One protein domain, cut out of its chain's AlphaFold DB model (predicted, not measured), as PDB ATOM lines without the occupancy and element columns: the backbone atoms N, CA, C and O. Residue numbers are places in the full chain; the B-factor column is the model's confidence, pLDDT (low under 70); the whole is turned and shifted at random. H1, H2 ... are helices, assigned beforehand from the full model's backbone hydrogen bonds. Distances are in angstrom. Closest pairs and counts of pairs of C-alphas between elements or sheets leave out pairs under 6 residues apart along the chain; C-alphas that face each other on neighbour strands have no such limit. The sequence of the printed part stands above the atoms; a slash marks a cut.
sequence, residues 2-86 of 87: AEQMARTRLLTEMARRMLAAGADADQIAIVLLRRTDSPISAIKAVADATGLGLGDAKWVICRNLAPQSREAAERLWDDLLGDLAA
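What this domain is: This is residues 2 to 86 of the 87 residues of an uncharacterized protein of Couchioplanes caeruleus (UniProt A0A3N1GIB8). Four helices cross one another in a compact body, with H3 in the middle between H1 and H4, and H2 packing on these three. H5 leads away from the body as an arm, and its residues 78 to 84 stick out. The printed part has 85 residues with five named helices, H1 to H5 in order, and no named strand; the class is all helix. The whole is compact, with a radius of gyration of the C-alphas of 12.4 A and spans of 41 by 30 by 21 A.

How they stand to each other: H1, residues 2 to 20, touches H3, residues 39 to 50, at a steep tilt of 45 degrees; their closest C-alphas, those of Thr 12 and Ala 45, are 4.2 A apart. H2, residues 25 to 33, touches residues 11 to 19 of H1, closest at the C-alphas of Ala 15 and Ile 28, 5.8 A. H1 and H2 form a helical hairpin, their tilt of 35.3 degrees only just steep. H4, residues 54 to 64, touches H3 at a steep tilt of 63 degrees, closest at the C-alphas of Ile 43 and Ala 57, 5.3 A. H5, residues 67 to 84, only just touches H4, with 3 pairs of C-alphas within 8 A, the closest those of Cys 62 and Arg 70, 5.8 A. H1 and H4 are apart. Every O i to N i+4 pair is within hydrogen-bond range in H1, H2 and H3; H4 has 6 of 7 and H5 13 of 14.

Where its parts are: H1 begins at C-alpha 2 (11.316, -37.130, 138.082) and is 27.2 A long. H2 measures 12.1 A, H3 16.3 A and H4 15.6 A. H5, 26.0 A long, ends at C-alpha 84 (8.033, -20.989, 151.326).

The domain as a whole: The C-alphas farthest apart, those of Ala 21 and Ala 86, are 42.4 A apart. The printed part has no cut, and the four links between helices are tight. Residues 2, 4 and 81 to 86 have pLDDT under 70.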
ATOM      1  N   ALA A   2      10.417 -36.754 139.189       67.00
ATOM      2  CA  ALA A   2      11.316 -37.130 138.082       67.00
ATOM      3  C   ALA A   2      10.892 -36.584 136.698       67.00
ATOM      4  O   ALA A   2      11.727 -36.084 135.948       67.00
ATOM      5  N   GLU A   3       9.593 -36.604 136.389       70.62
ATOM      6  CA  GLU A   3       9.053 -36.104 135.113       70.62
ATOM      7  C   GLU A   3       9.232 -34.585 134.946       70.62
ATOM      8  O   GLU A   3       9.648 -34.109 133.891       70.62
ATOM      9  N   GLN A   4       9.022 -33.824 136.025       68.62
ATOM     10  CA  GLN A   4       9.221 -32.373 136.048       68.62
ATOM     11  C   GLN A   4      10.685 -32.003 135.767       68.62
ATOM     12  O   GLN A   4      10.962 -31.086 134.995       68.62
ATOM     13  N   MET A   5      11.635 -32.747 136.348       75.31
ATOM     14  CA  MET A   5      13.067 -32.536 136.114       75.31
ATOM     15  C   MET A   5      13.476 -32.871 134.675       75.31
ATOM     16  O   MET A   5      14.262 -32.135 134.080       75.31
ATOM     17  N   ALA A   6      12.939 -33.954 134.104       81.38
ATOM     18  CA  ALA A   6      13.196 -34.328 132.713       81.38
ATOM     19  C   ALA A   6      12.653 -33.276 131.732       81.38
ATOM     20  O   ALA A   6      13.360 -32.877 130.803       81.38
ATOM     21  N   ARG A   7      11.442 -32.758 131.987       83.25
ATOM     22  CA  ARG A   7      10.840 -31.678 131.193       83.25
ATOM     23  C   ARG A   7      11.686 -30.408 131.240       83.25
ATOM     24  O   ARG A   7      12.005 -29.865 130.187       83.25
ATOM     25  N   THR A   8      12.104 -29.959 132.426       87.88
ATOM     26  CA  THR A   8      12.970 -28.775 132.534       87.88
ATOM     27  C   THR A   8      14.291 -28.980 131.797       87.88
ATOM     28  O   THR A   8      14.687 -28.095 131.053       87.88
ATOM     29  N   ARG A   9      14.940 -30.148 131.907       89.12
ATOM     30  CA  ARG A   9      16.192 -30.422 131.173       89.12
ATOM     31  C   ARG A   9      16.026 -30.308 129.656       89.12
ATOM     32  O   ARG A   9      16.881 -29.714 129.007       89.12
ATOM     33  N   LEU A  10      14.933 -30.836 129.098       92.31
ATOM     34  CA  LEU A  10      14.628 -30.710 127.667       92.31
ATOM     35  C   LEU A  10      14.430 -29.248 127.248       92.31
ATOM     36  O   LEU A  10      14.955 -28.818 126.222       92.31
ATOM     37  N   LEU A  11      13.700 -28.482 128.059       93.00
ATOM     38  CA  LEU A  11      13.476 -27.056 127.837       93.00
ATOM     39  C   LEU A  11      14.791 -26.259 127.907       93.00
ATOM     40  O   LEU A  11      15.048 -25.438 127.029       93.00
ATOM     41  N   THR A  12      15.649 -26.544 128.889       94.88
ATOM     42  CA  THR A  12      16.970 -25.915 129.037       94.88
ATOM     43  C   THR A  12      17.870 -26.209 127.838       94.88
ATOM     44  O   THR A  12      18.504 -25.301 127.307       94.88
ATOM     45  N   GLU A  13      17.916 -27.457 127.371       96.25
ATOM     46  CA  GLU A  13      18.719 -27.842 126.203       96.25
ATOM     47  C   GLU A  13      18.244 -27.129 124.929       96.25
ATOM     48  O   GLU A  13      19.049 -26.615 124.152       96.25
ATOM     49  N   MET A  14      16.928 -27.026 124.732       94.88
ATOM     50  CA  MET A  14      16.357 -26.274 123.614       94.88
ATOM     51  C   MET A  14      16.720 -24.785 123.690       94.88
ATOM     52  O   MET A  14      17.161 -24.214 122.694       94.88
ATOM     53  N   ALA A  15      16.597 -24.175 124.872       94.19
ATOM     54  CA  ALA A  15      16.968 -22.781 125.095       94.19
ATOM     55  C   ALA A  15      18.461 -22.526 124.818       94.19
ATOM     56  O   ALA A  15      18.803 -21.540 124.170       94.19
ATOM     57  N   ARG A  16      19.350 -23.448 125.215       95.75
ATOM     58  CA  ARG A  16      20.791 -23.363 124.914       95.75
ATOM     59  C   ARG A  16      21.083 -23.420 123.420       95.75
ATOM     60  O   ARG A  16      21.889 -22.634 122.933       95.75
ATOM     61  N   ARG A  17      20.417 -24.310 122.679       96.50
ATOM     62  CA  ARG A  17      20.566 -24.394 121.214       96.50
ATOM     63  C   ARG A  17      20.101 -23.123 120.520       96.50
ATOM     64  O   ARG A  17      20.757 -22.664 119.593       96.50
ATOM     65  N   MET A  18      18.990 -22.554 120.978       96.62
ATOM     66  CA  MET A  18      18.485 -21.285 120.463       96.62
ATOM     67  C   MET A  18      19.461 -20.141 120.749       96.62
ATOM     68  O   MET A  18      19.791 -19.393 119.833       96.62
ATOM     69  N   LEU A  19      19.987 -20.054 121.974       93.62
ATOM     70  CA  LEU A  19      20.990 -19.054 122.340       93.62
ATOM     71  C   LEU A  19      22.260 -19.187 121.484       93.62
ATOM     72  O   LEU A  19      22.764 -18.196 120.966       93.62
ATOM     73  N   ALA A  20      22.739 -20.417 121.263       94.81
ATOM     74  CA  ALA A  20      23.880 -20.691 120.387       94.81
ATOM     75  C   ALA A  20      23.616 -20.322 118.914       94.81
ATOM     76  O   ALA A  20      24.549 -19.988 118.189       94.81
ATOM     77  N   ALA A  21      22.353 -20.350 118.478       95.69
ATOM     78  CA  ALA A  21      21.921 -19.882 117.162       95.69
ATOM     79  C   ALA A  21      21.695 -18.355 117.096       95.69
ATOM     80  O   ALA A  21      21.277 -17.851 116.055       95.69
ATOM     81  N   GLY A  22      21.965 -17.622 118.182       94.75
ATOM     82  CA  GLY A  22      21.824 -16.167 118.259       94.75
ATOM     83  C   GLY A  22      20.435 -15.677 118.670       94.75
ATOM     84  O   GLY A  22      20.159 -14.489 118.527       94.75
ATOM     85  N   ALA A  23      19.560 -16.558 119.166       95.25
ATOM     86  CA  ALA A  23      18.260 -16.140 119.675       95.25
ATOM     87  C   ALA A  23      18.407 -15.345 120.977       95.25
ATOM     88  O   ALA A  23      19.172 -15.723 121.869       95.25
ATOM     89  N   ASP A  24      17.628 -14.276 121.104       93.25
ATOM     90  CA  ASP A  24      17.549 -13.510 122.343       93.25
ATOM     91  C   ASP A  24      16.636 -14.187 123.387       93.25
ATOM     92  O   ASP A  24      15.941 -15.178 123.131       93.25
ATOM     93  N   ALA A  25      16.641 -13.640 124.604       90.44
ATOM     94  CA  ALA A  25      15.872 -14.184 125.718       90.44
ATOM     95  C   ALA A  25      14.346 -14.166 125.473       90.44
ATOM     96  O   ALA A  25      13.645 -15.039 125.988       90.44
ATOM     97  N   ASP A  26      13.826 -13.229 124.670       92.44
ATOM     98  CA  ASP A  26      12.396 -13.149 124.340       92.44
ATOM     99  C   ASP A  26      11.978 -14.225 123.353       92.44
ATOM    100  O   ASP A  26      10.978 -14.916 123.555       92.44
ATOM    101  N   GLN A  27      12.774 -14.421 122.308       94.81
ATOM    102  CA  GLN A  27      12.557 -15.484 121.336       94.81
ATOM    103  C   GLN A  27      12.577 -16.854 122.018       94.81
ATOM    104  O   GLN A  27      11.700 -17.687 121.766       94.81
ATOM    105  N   ILE A  28      13.526 -17.067 122.933       94.44
ATOM    106  CA  ILE A  28      13.594 -18.276 123.762       94.44
ATOM    107  C   ILE A  28      12.326 -18.412 124.614       94.44
ATOM    108  O   ILE A  28      11.685 -19.463 124.587       94.44
ATOM    109  N   ALA A  29      11.919 -17.359 125.327       92.88
ATOM    110  CA  ALA A  29      10.724 -17.366 126.171       92.88
ATOM    111  C   ALA A  29       9.450 -17.731 125.403       92.88
ATOM    112  O   ALA A  29       8.700 -18.606 125.837       92.88
ATOM    113  N   ILE A  30       9.231 -17.120 124.237       93.06
ATOM    114  CA  ILE A  30       8.071 -17.390 123.380       93.06
ATOM    115  C   ILE A  30       8.034 -18.864 122.960       93.06
ATOM    116  O   ILE A  30       6.977 -19.497 122.998       93.06
ATOM    117  N   VAL A  31       9.176 -19.432 122.562       94.12
ATOM    118  CA  VAL A  31       9.244 -20.841 122.150       94.12
ATOM    119  C   VAL A  31       9.011 -21.773 123.333       94.12
ATOM    120  O   VAL A  31       8.258 -22.738 123.197       94.12
ATOM    121  N   LEU A  32       9.600 -21.484 124.494       92.62
ATOM    122  CA  LEU A  32       9.403 -22.287 125.699       92.62
ATOM    123  C   LEU A  32       7.939 -22.282 126.139       92.62
ATOM    124  O   LEU A  32       7.383 -23.354 126.357       92.62
ATOM    125  N   LEU A  33       7.292 -21.116 126.180       90.81
ATOM    126  CA  LEU A  33       5.882 -20.972 126.558       90.81
ATOM    127  C   LEU A  33       4.916 -21.719 125.627       90.81
ATOM    128  O   LEU A  33       3.845 -22.125 126.056       90.81
ATOM    129  N   ARG A  34       5.291 -21.970 124.366       90.44
ATOM    130  CA  ARG A  34       4.510 -22.818 123.441       90.44
ATOM    131  C   ARG A  34       4.731 -24.319 123.647       90.44
ATOM    132  O   ARG A  34       4.053 -25.132 123.026       90.44
ATOM    133  N   ARG A  35       5.735 -24.699 124.441       89.38
ATOM    134  CA  ARG A  35       6.180 -26.087 124.655       89.38
ATOM    135  C   ARG A  35       5.913 -26.584 126.073       89.38
ATOM    136  O   ARG A  35       6.164 -27.756 126.349       89.38
ATOM    137  N   THR A  36       5.434 -25.721 126.966       86.06
ATOM    138  CA  THR A  36       5.074 -26.079 128.335       86.06
ATOM    139  C   THR A  36       3.907 -25.237 128.828       86.06
ATOM    140  O   THR A  36       3.922 -24.018 128.689       86.06
ATOM    141  N   ASP A  37       2.962 -25.883 129.507       83.25
ATOM    142  CA  ASP A  37       1.886 -25.209 130.247       83.25
ATOM    143  C   ASP A  37       2.335 -24.787 131.656       83.25
ATOM    144  O   ASP A  37       1.555 -24.252 132.436       83.25
ATOM    145  N   SER A  38       3.601 -25.049 132.009       84.00
ATOM    146  CA  SER A  38       4.203 -24.655 133.284       84.00
ATOM    147  C   SER A  38       5.160 -23.471 133.090       84.00
ATOM    148  O   SER A  38       6.310 -23.682 132.679       84.00
ATOM    149  N   PRO A  39       4.740 -22.236 133.435       84.88
ATOM    150  CA  PRO A  39       5.590 -21.046 133.385       84.88
ATOM    151  C   PRO A  39       6.839 -21.190 134.256       84.88
ATOM    152  O   PRO A  39       7.914 -20.744 133.877       84.88
ATOM    153  N   ILE A  40       6.731 -21.892 135.388       87.50
ATOM    154  CA  ILE A  40       7.852 -22.145 136.302       87.50
ATOM    155  C   ILE A  40       8.949 -22.968 135.624       87.50
ATOM    156  O   ILE A  40      10.131 -22.633 135.725       87.50
ATOM    157  N   SER A  41       8.579 -24.016 134.880       89.44
ATOM    158  CA  SER A  41       9.548 -24.792 134.100       89.44
ATOM    159  C   SER A  41      10.218 -23.953 133.014       89.44
ATOM    160  O   SER A  41      11.413 -24.132 132.783       89.44
ATOM    161  N   ALA A  42       9.479 -23.040 132.377       91.38
ATOM    162  CA  ALA A  42      10.033 -22.128 131.380       91.38
ATOM    163  C   ALA A  42      11.013 -21.124 132.011       91.38
ATOM    164  O   ALA A  42      12.111 -20.950 131.493       91.38
ATOM    165  N   ILE A  43      10.670 -20.542 133.167       92.56
ATOM    166  CA  ILE A  43      11.536 -19.614 133.916       92.56
ATOM    167  C   ILE A  43      12.848 -20.291 134.288       92.56
ATOM    168  O   ILE A  43      13.924 -19.763 134.008       92.56
ATOM    169  N   LYS A  44      12.766 -21.495 134.860       91.62
ATOM    170  CA  LYS A  44      13.956 -22.263 135.223       91.62
ATOM    171  C   LYS A  44      14.817 -22.594 134.000       91.62
ATOM    172  O   LYS A  44      16.031 -22.451 134.058       91.62
ATOM    173  N   ALA A  45      14.198 -22.973 132.882       93.31
ATOM    174  CA  ALA A  45      14.922 -23.262 131.649       93.31
ATOM    175  C   ALA A  45      15.638 -22.032 131.067       93.31
ATOM    176  O   ALA A  45      16.778 -22.159 130.626       93.31
ATOM    177  N   VAL A  46      15.007 -20.851 131.098       93.69
ATOM    178  CA  VAL A  46      15.642 -19.590 130.679       93.69
ATOM    179  C   VAL A  46      16.829 -19.263 131.579       93.69
ATOM    180  O   VAL A  46      17.914 -19.014 131.055       93.69
ATOM    181  N   ALA A  47      16.658 -19.305 132.903       94.06
ATOM    182  CA  ALA A  47      17.738 -19.036 133.858       94.06
ATOM    183  C   ALA A  47      18.934 -19.986 133.639       94.06
ATOM    184  O   ALA A  47      20.059 -19.537 133.429       94.06
ATOM    185  N   ASP A  48      18.674 -21.296 133.562       93.19
ATOM    186  CA  ASP A  48      19.706 -22.330 133.393       93.19
ATOM    187  C   ASP A  48      20.418 -22.285 132.020       93.19
ATOM    188  O   ASP A  48      21.519 -22.834 131.862       93.19
ATOM    189  N   ALA A  49      19.784 -21.703 130.995       92.19
ATOM    190  CA  ALA A  49      20.325 -21.619 129.637       92.19
ATOM    191  C   ALA A  49      21.064 -20.306 129.354       92.19
ATOM    192  O   ALA A  49      22.073 -20.325 128.656       92.19
ATOM    193  N   THR A  50      20.561 -19.189 129.881       88.69
ATOM    194  CA  THR A  50      21.086 -17.837 129.619       88.69
ATOM    195  C   THR A  50      22.043 -17.342 130.700       88.69
ATOM    196  O   THR A  50      22.785 -16.392 130.467       88.69
ATOM    197  N   GLY A  51      22.027 -17.966 131.881       90.81
ATOM    198  CA  GLY A  51      22.766 -17.496 133.053       90.81
ATOM    199  C   GLY A  51      22.121 -16.293 133.750       90.81
ATOM    200  O   GLY A  51      22.700 -15.768 134.698       90.81
ATOM    201  N   LEU A  52      20.935 -15.859 133.307       90.38
ATOM    202  CA  LEU A  52      20.156 -14.825 133.983       90.38
ATOM    203  C   LEU A  52      19.758 -15.265 135.396       90.38
ATOM    204  O   LEU A  52      19.488 -16.441 135.655       90.38
ATOM    205  N   GLY A  53      19.647 -14.290 136.300       91.00
ATOM    206  CA  GLY A  53      19.054 -14.521 137.611       91.00
ATOM    207  C   GLY A  53      17.591 -14.959 137.494       91.00
ATOM    208  O   GLY A  53      16.894 -14.629 136.534       91.00
ATOM    209  N   LEU A  54      17.092 -15.676 138.506       89.81
ATOM    210  CA  LEU A  54      15.697 -16.140 138.561       89.81
ATOM    211  C   LEU A  54      14.676 -14.997 138.417       89.81
ATOM    212  O   LEU A  54      13.637 -15.191 137.792       89.81
ATOM    213  N   GLY A  55      14.979 -13.811 138.960       89.88
ATOM    214  CA  GLY A  55      14.138 -12.618 138.821       89.88
ATOM    215  C   GLY A  55      14.055 -12.114 137.378       89.88
ATOM    216  O   GLY A  55      12.956 -11.893 136.871       89.88
ATOM    217  N   ASP A  56      15.193 -12.021 136.690       92.19
ATOM    218  CA  ASP A  56      15.250 -11.587 135.290       92.19
ATOM    219  C   ASP A  56      14.585 -12.613 134.369       92.19
ATOM    220  O   ASP A  56      13.789 -12.258 133.501       92.19
ATOM    221  N   ALA A  57      14.831 -13.905 134.599       92.25
ATOM    222  CA  ALA A  57      14.171 -14.980 133.865       92.25
ATOM    223  C   ALA A  57      12.647 -14.976 134.085       92.25
ATOM    224  O   ALA A  57      11.889 -15.151 133.127       92.25
ATOM    225  N   LYS A  58      12.182 -14.722 135.321       91.88
ATOM    226  CA  LYS A  58      10.755 -14.517 135.626       91.88
ATOM    227  C   LYS A  58      10.205 -13.347 134.823       91.88
ATOM    228  O   LYS A  58       9.178 -13.501 134.169       91.88
ATOM    229  N   TRP A  59      10.893 -12.209 134.832       91.75
ATOM    230  CA  TRP A  59      10.456 -11.028 134.095       91.75
ATOM    231  C   TRP A  59      10.360 -11.289 132.586       91.75
ATOM    232  O   TRP A  59       9.341 -10.966 131.975       91.75
ATOM    233  N   VAL A  60      11.358 -11.955 131.999       92.88
ATOM    234  CA  VAL A  60      11.376 -12.335 130.577       92.88
ATOM    235  C   VAL A  60      10.212 -13.270 130.221       92.88
ATOM    236  O   VAL A  60       9.554 -13.076 129.198       92.88
ATOM    237  N   ILE A  61       9.909 -14.266 131.054       92.50
ATOM    238  CA  ILE A  61       8.766 -15.153 130.810       92.50
ATOM    239  C   ILE A  61       7.444 -14.398 130.974       92.50
ATOM    240  O   ILE A  61       6.601 -14.442 130.079       92.50
ATOM    241  N   CYS A  62       7.269 -13.653 132.067       88.88
ATOM    242  CA  CYS A  62       6.034 -12.919 132.330       88.88
ATOM    243  C   CYS A  62       5.745 -11.873 131.251       88.88
ATOM    244  O   CYS A  62       4.594 -11.750 130.822       88.88
ATOM    245  N   ARG A  63       6.757 -11.150 130.751       89.75
ATOM    246  CA  ARG A  63       6.546 -10.140 129.702       89.75
ATOM    247  C   ARG A  63       6.055 -10.740 128.376       89.75
ATOM    248  O   ARG A  63       5.335 -10.053 127.659       89.75
ATOM    249  N   ASN A  64       6.365 -12.013 128.109       90.50
ATOM    250  CA  ASN A  64       5.958 -12.749 126.902       90.50
ATOM    251  C   ASN A  64       4.712 -13.637 127.084       90.50
ATOM    252  O   ASN A  64       4.253 -14.253 126.121       90.50
ATOM    253  N   LEU A  65       4.147 -13.717 128.291       85.81
ATOM    254  CA  LEU A  65       2.864 -14.383 128.517       85.81
ATOM    255  C   LEU A  65       1.707 -13.551 127.958       85.81
ATOM    256  O   LEU A  65       1.705 -12.320 128.037       85.81
ATOM    257  N   ALA A  66       0.677 -14.241 127.463       80.50
ATOM    258  CA  ALA A  66      -0.611 -13.608 127.205       80.50
ATOM    259  C   ALA A  66      -1.139 -12.967 128.505       80.50
ATOM    260  O   ALA A  66      -0.931 -13.545 129.575       80.50
ATOM    261  N   PRO A  67      -1.851 -11.824 128.453       77.12
ATOM    262  CA  PRO A  67      -2.270 -11.094 129.657       77.12
ATOM    263  C   PRO A  67      -3.007 -11.969 130.682       77.12
ATOM    264  O   PRO A  67      -2.691 -11.946 131.865       77.12
ATOM    265  N   GLN A  68      -3.910 -12.825 130.201       76.44
ATOM    266  CA  GLN A  68      -4.690 -13.752 131.029       76.44
ATOM    267  C   GLN A  68      -3.803 -14.811 131.710       76.44
ATOM    268  O   GLN A  68      -4.024 -15.185 132.858       76.44
ATOM    269  N   SER A  69      -2.768 -15.282 131.013       76.75
ATOM    270  CA  SER A  69      -1.808 -16.252 131.544       76.75
ATOM    271  C   SER A  69      -0.779 -15.608 132.472       76.75
ATOM    272  O   SER A  69      -0.241 -16.298 133.334       76.75
ATOM    273  N   ARG A  70      -0.510 -14.302 132.328       77.81
ATOM    274  CA  ARG A  70       0.374 -13.550 133.229       77.81
ATOM    275  C   ARG A  70      -0.217 -13.469 134.633       77.81
ATOM    276  O   ARG A  70       0.478 -13.835 135.570       77.81
ATOM    277  N   GLU A  71      -1.483 -13.076 134.771       76.88
ATOM    278  CA  GLU A  71      -2.146 -13.011 136.086       76.88
ATOM    279  C   GLU A  71      -2.155 -14.376 136.788       76.88
ATOM    280  O   GLU A  71      -1.869 -14.474 137.981       76.88
ATOM    281  N   ALA A  72      -2.440 -15.446 136.042       76.56
ATOM    282  CA  ALA A  72      -2.398 -16.804 136.576       76.56
ATOM    283  C   ALA A  72      -0.976 -17.215 137.001       76.56
ATOM    284  O   ALA A  72      -0.800 -17.819 138.056       76.56
ATOM    285  N   ALA A  73       0.040 -16.874 136.203       74.69
ATOM    286  CA  ALA A  73       1.434 -17.168 136.523       74.69
ATOM    287  C   ALA A  73       1.944 -16.373 137.734       74.69
ATOM    288  O   ALA A  73       2.716 -16.917 138.517       74.69
ATOM    289  N   GLU A  74       1.519 -15.117 137.899       78.06
ATOM    290  CA  GLU A  74       1.851 -14.290 139.064       78.06
ATOM    291  C   GLU A  74       1.231 -14.859 140.341       78.06
ATOM    292  O   GLU A  74       1.972 -15.101 141.290       78.06
ATOM    293  N   ARG A  75      -0.063 -15.213 140.326       77.44
ATOM    294  CA  ARG A  75      -0.721 -15.872 141.471       77.44
ATOM    295  C   ARG A  75      -0.041 -17.178 141.867       77.44
ATOM    296  O   ARG A  75       0.284 -17.360 143.029       77.44
ATOM    297  N   LEU A  76       0.252 -18.048 140.896       75.25
ATOM    298  CA  LEU A  76       0.972 -19.300 141.160       75.25
ATOM    299  C   LEU A  76       2.349 -19.055 141.784       75.25
ATOM    300  O   LEU A  76       2.823 -19.867 142.574       75.25
ATOM    301  N   TRP A  77       3.014 -17.967 141.402       74.75
ATOM    302  CA  TRP A  77       4.313 -17.608 141.954       74.75
ATOM    303  C   TRP A  77       4.204 -17.094 143.386       74.75
ATOM    304  O   TRP A  77       5.042 -17.438 144.218       74.75
ATOM    305  N   ASP A  78       3.193 -16.277 143.653       78.69
ATOM    306  CA  ASP A  78       2.921 -15.738 144.981       78.69
ATOM    307  C   ASP A  78       2.503 -16.851 145.945       78.69
ATOM    308  O   ASP A  78       3.012 -16.884 147.059       78.69
ATOM    309  N   ASP A  79       1.695 -17.818 145.500       77.44
ATOM    310  CA  ASP A  79       1.333 -19.007 146.285       77.44
ATOM    311  C   ASP A  79       2.578 -19.839 146.640       77.44
ATOM    312  O   ASP A  79       2.788 -20.207 147.795       77.44
ATOM    313  N   LEU A  80       3.464 -20.079 145.666       70.56
ATOM    314  CA  LEU A  80       4.724 -20.803 145.882       70.56
ATOM    315  C   LEU A  80       5.660 -20.089 146.861       70.56
ATOM    316  O   LEU A  80       6.322 -20.743 147.666       70.56
ATOM    317  N   LEU A  81       5.754 -18.760 146.775       69.50
ATOM    318  CA  LEU A  81       6.557 -17.960 147.700       69.50
ATOM    319  C   LEU A  81       5.897 -17.844 149.079       69.50
ATOM    320  O   LEU A  81       6.610 -17.813 150.079       69.50
ATOM    321  N   GLY A  82       4.566 -17.808 149.131       64.12
ATOM    322  CA  GLY A  82       3.776 -17.805 150.357       64.12
ATOM    323  C   GLY A  82       3.960 -19.090 151.156       64.12
ATOM    324  O   GLY A  82       4.241 -19.021 152.349       64.12
ATOM    325  N   ASP A  83       3.926 -20.247 150.491       58.66
ATOM    326  CA  ASP A  83       4.206 -21.549 151.112       58.66
ATOM    327  C   ASP A  83       5.663 -21.674 151.594       58.66
ATOM    328  O   ASP A  83       5.931 -22.308 152.611       58.66
ATOM    329  N   LEU A  84       6.622 -21.045 150.905       54.81
ATOM    330  CA  LEU A  84       8.033 -20.989 151.326       54.81
ATOM    331  C   LEU A  84       8.282 -20.048 152.516       54.81
ATOM    332  O   LEU A  84       9.310 -20.174 153.181       54.81
ATOM    333  N   ALA A  85       7.374 -19.102 152.758       51.66
ATOM    334  CA  ALA A  85       7.422 -18.152 153.868       51.66
ATOM    335  C   ALA A  85       6.544 -18.573 155.061       51.66
ATOM    336  O   ALA A  85       6.527 -17.874 156.078       51.66
ATOM    337  N   ALA A  86       5.819 -19.692 154.949       44.00
ATOM    338  CA  ALA A  86       5.062 -20.272 156.049       44.00
ATOM    339  C   ALA A  86       6.025 -20.889 157.097       44.00
ATOM    340  O   ALA A  86       6.990 -21.548 156.705       44.00
TER     341      ALA A  86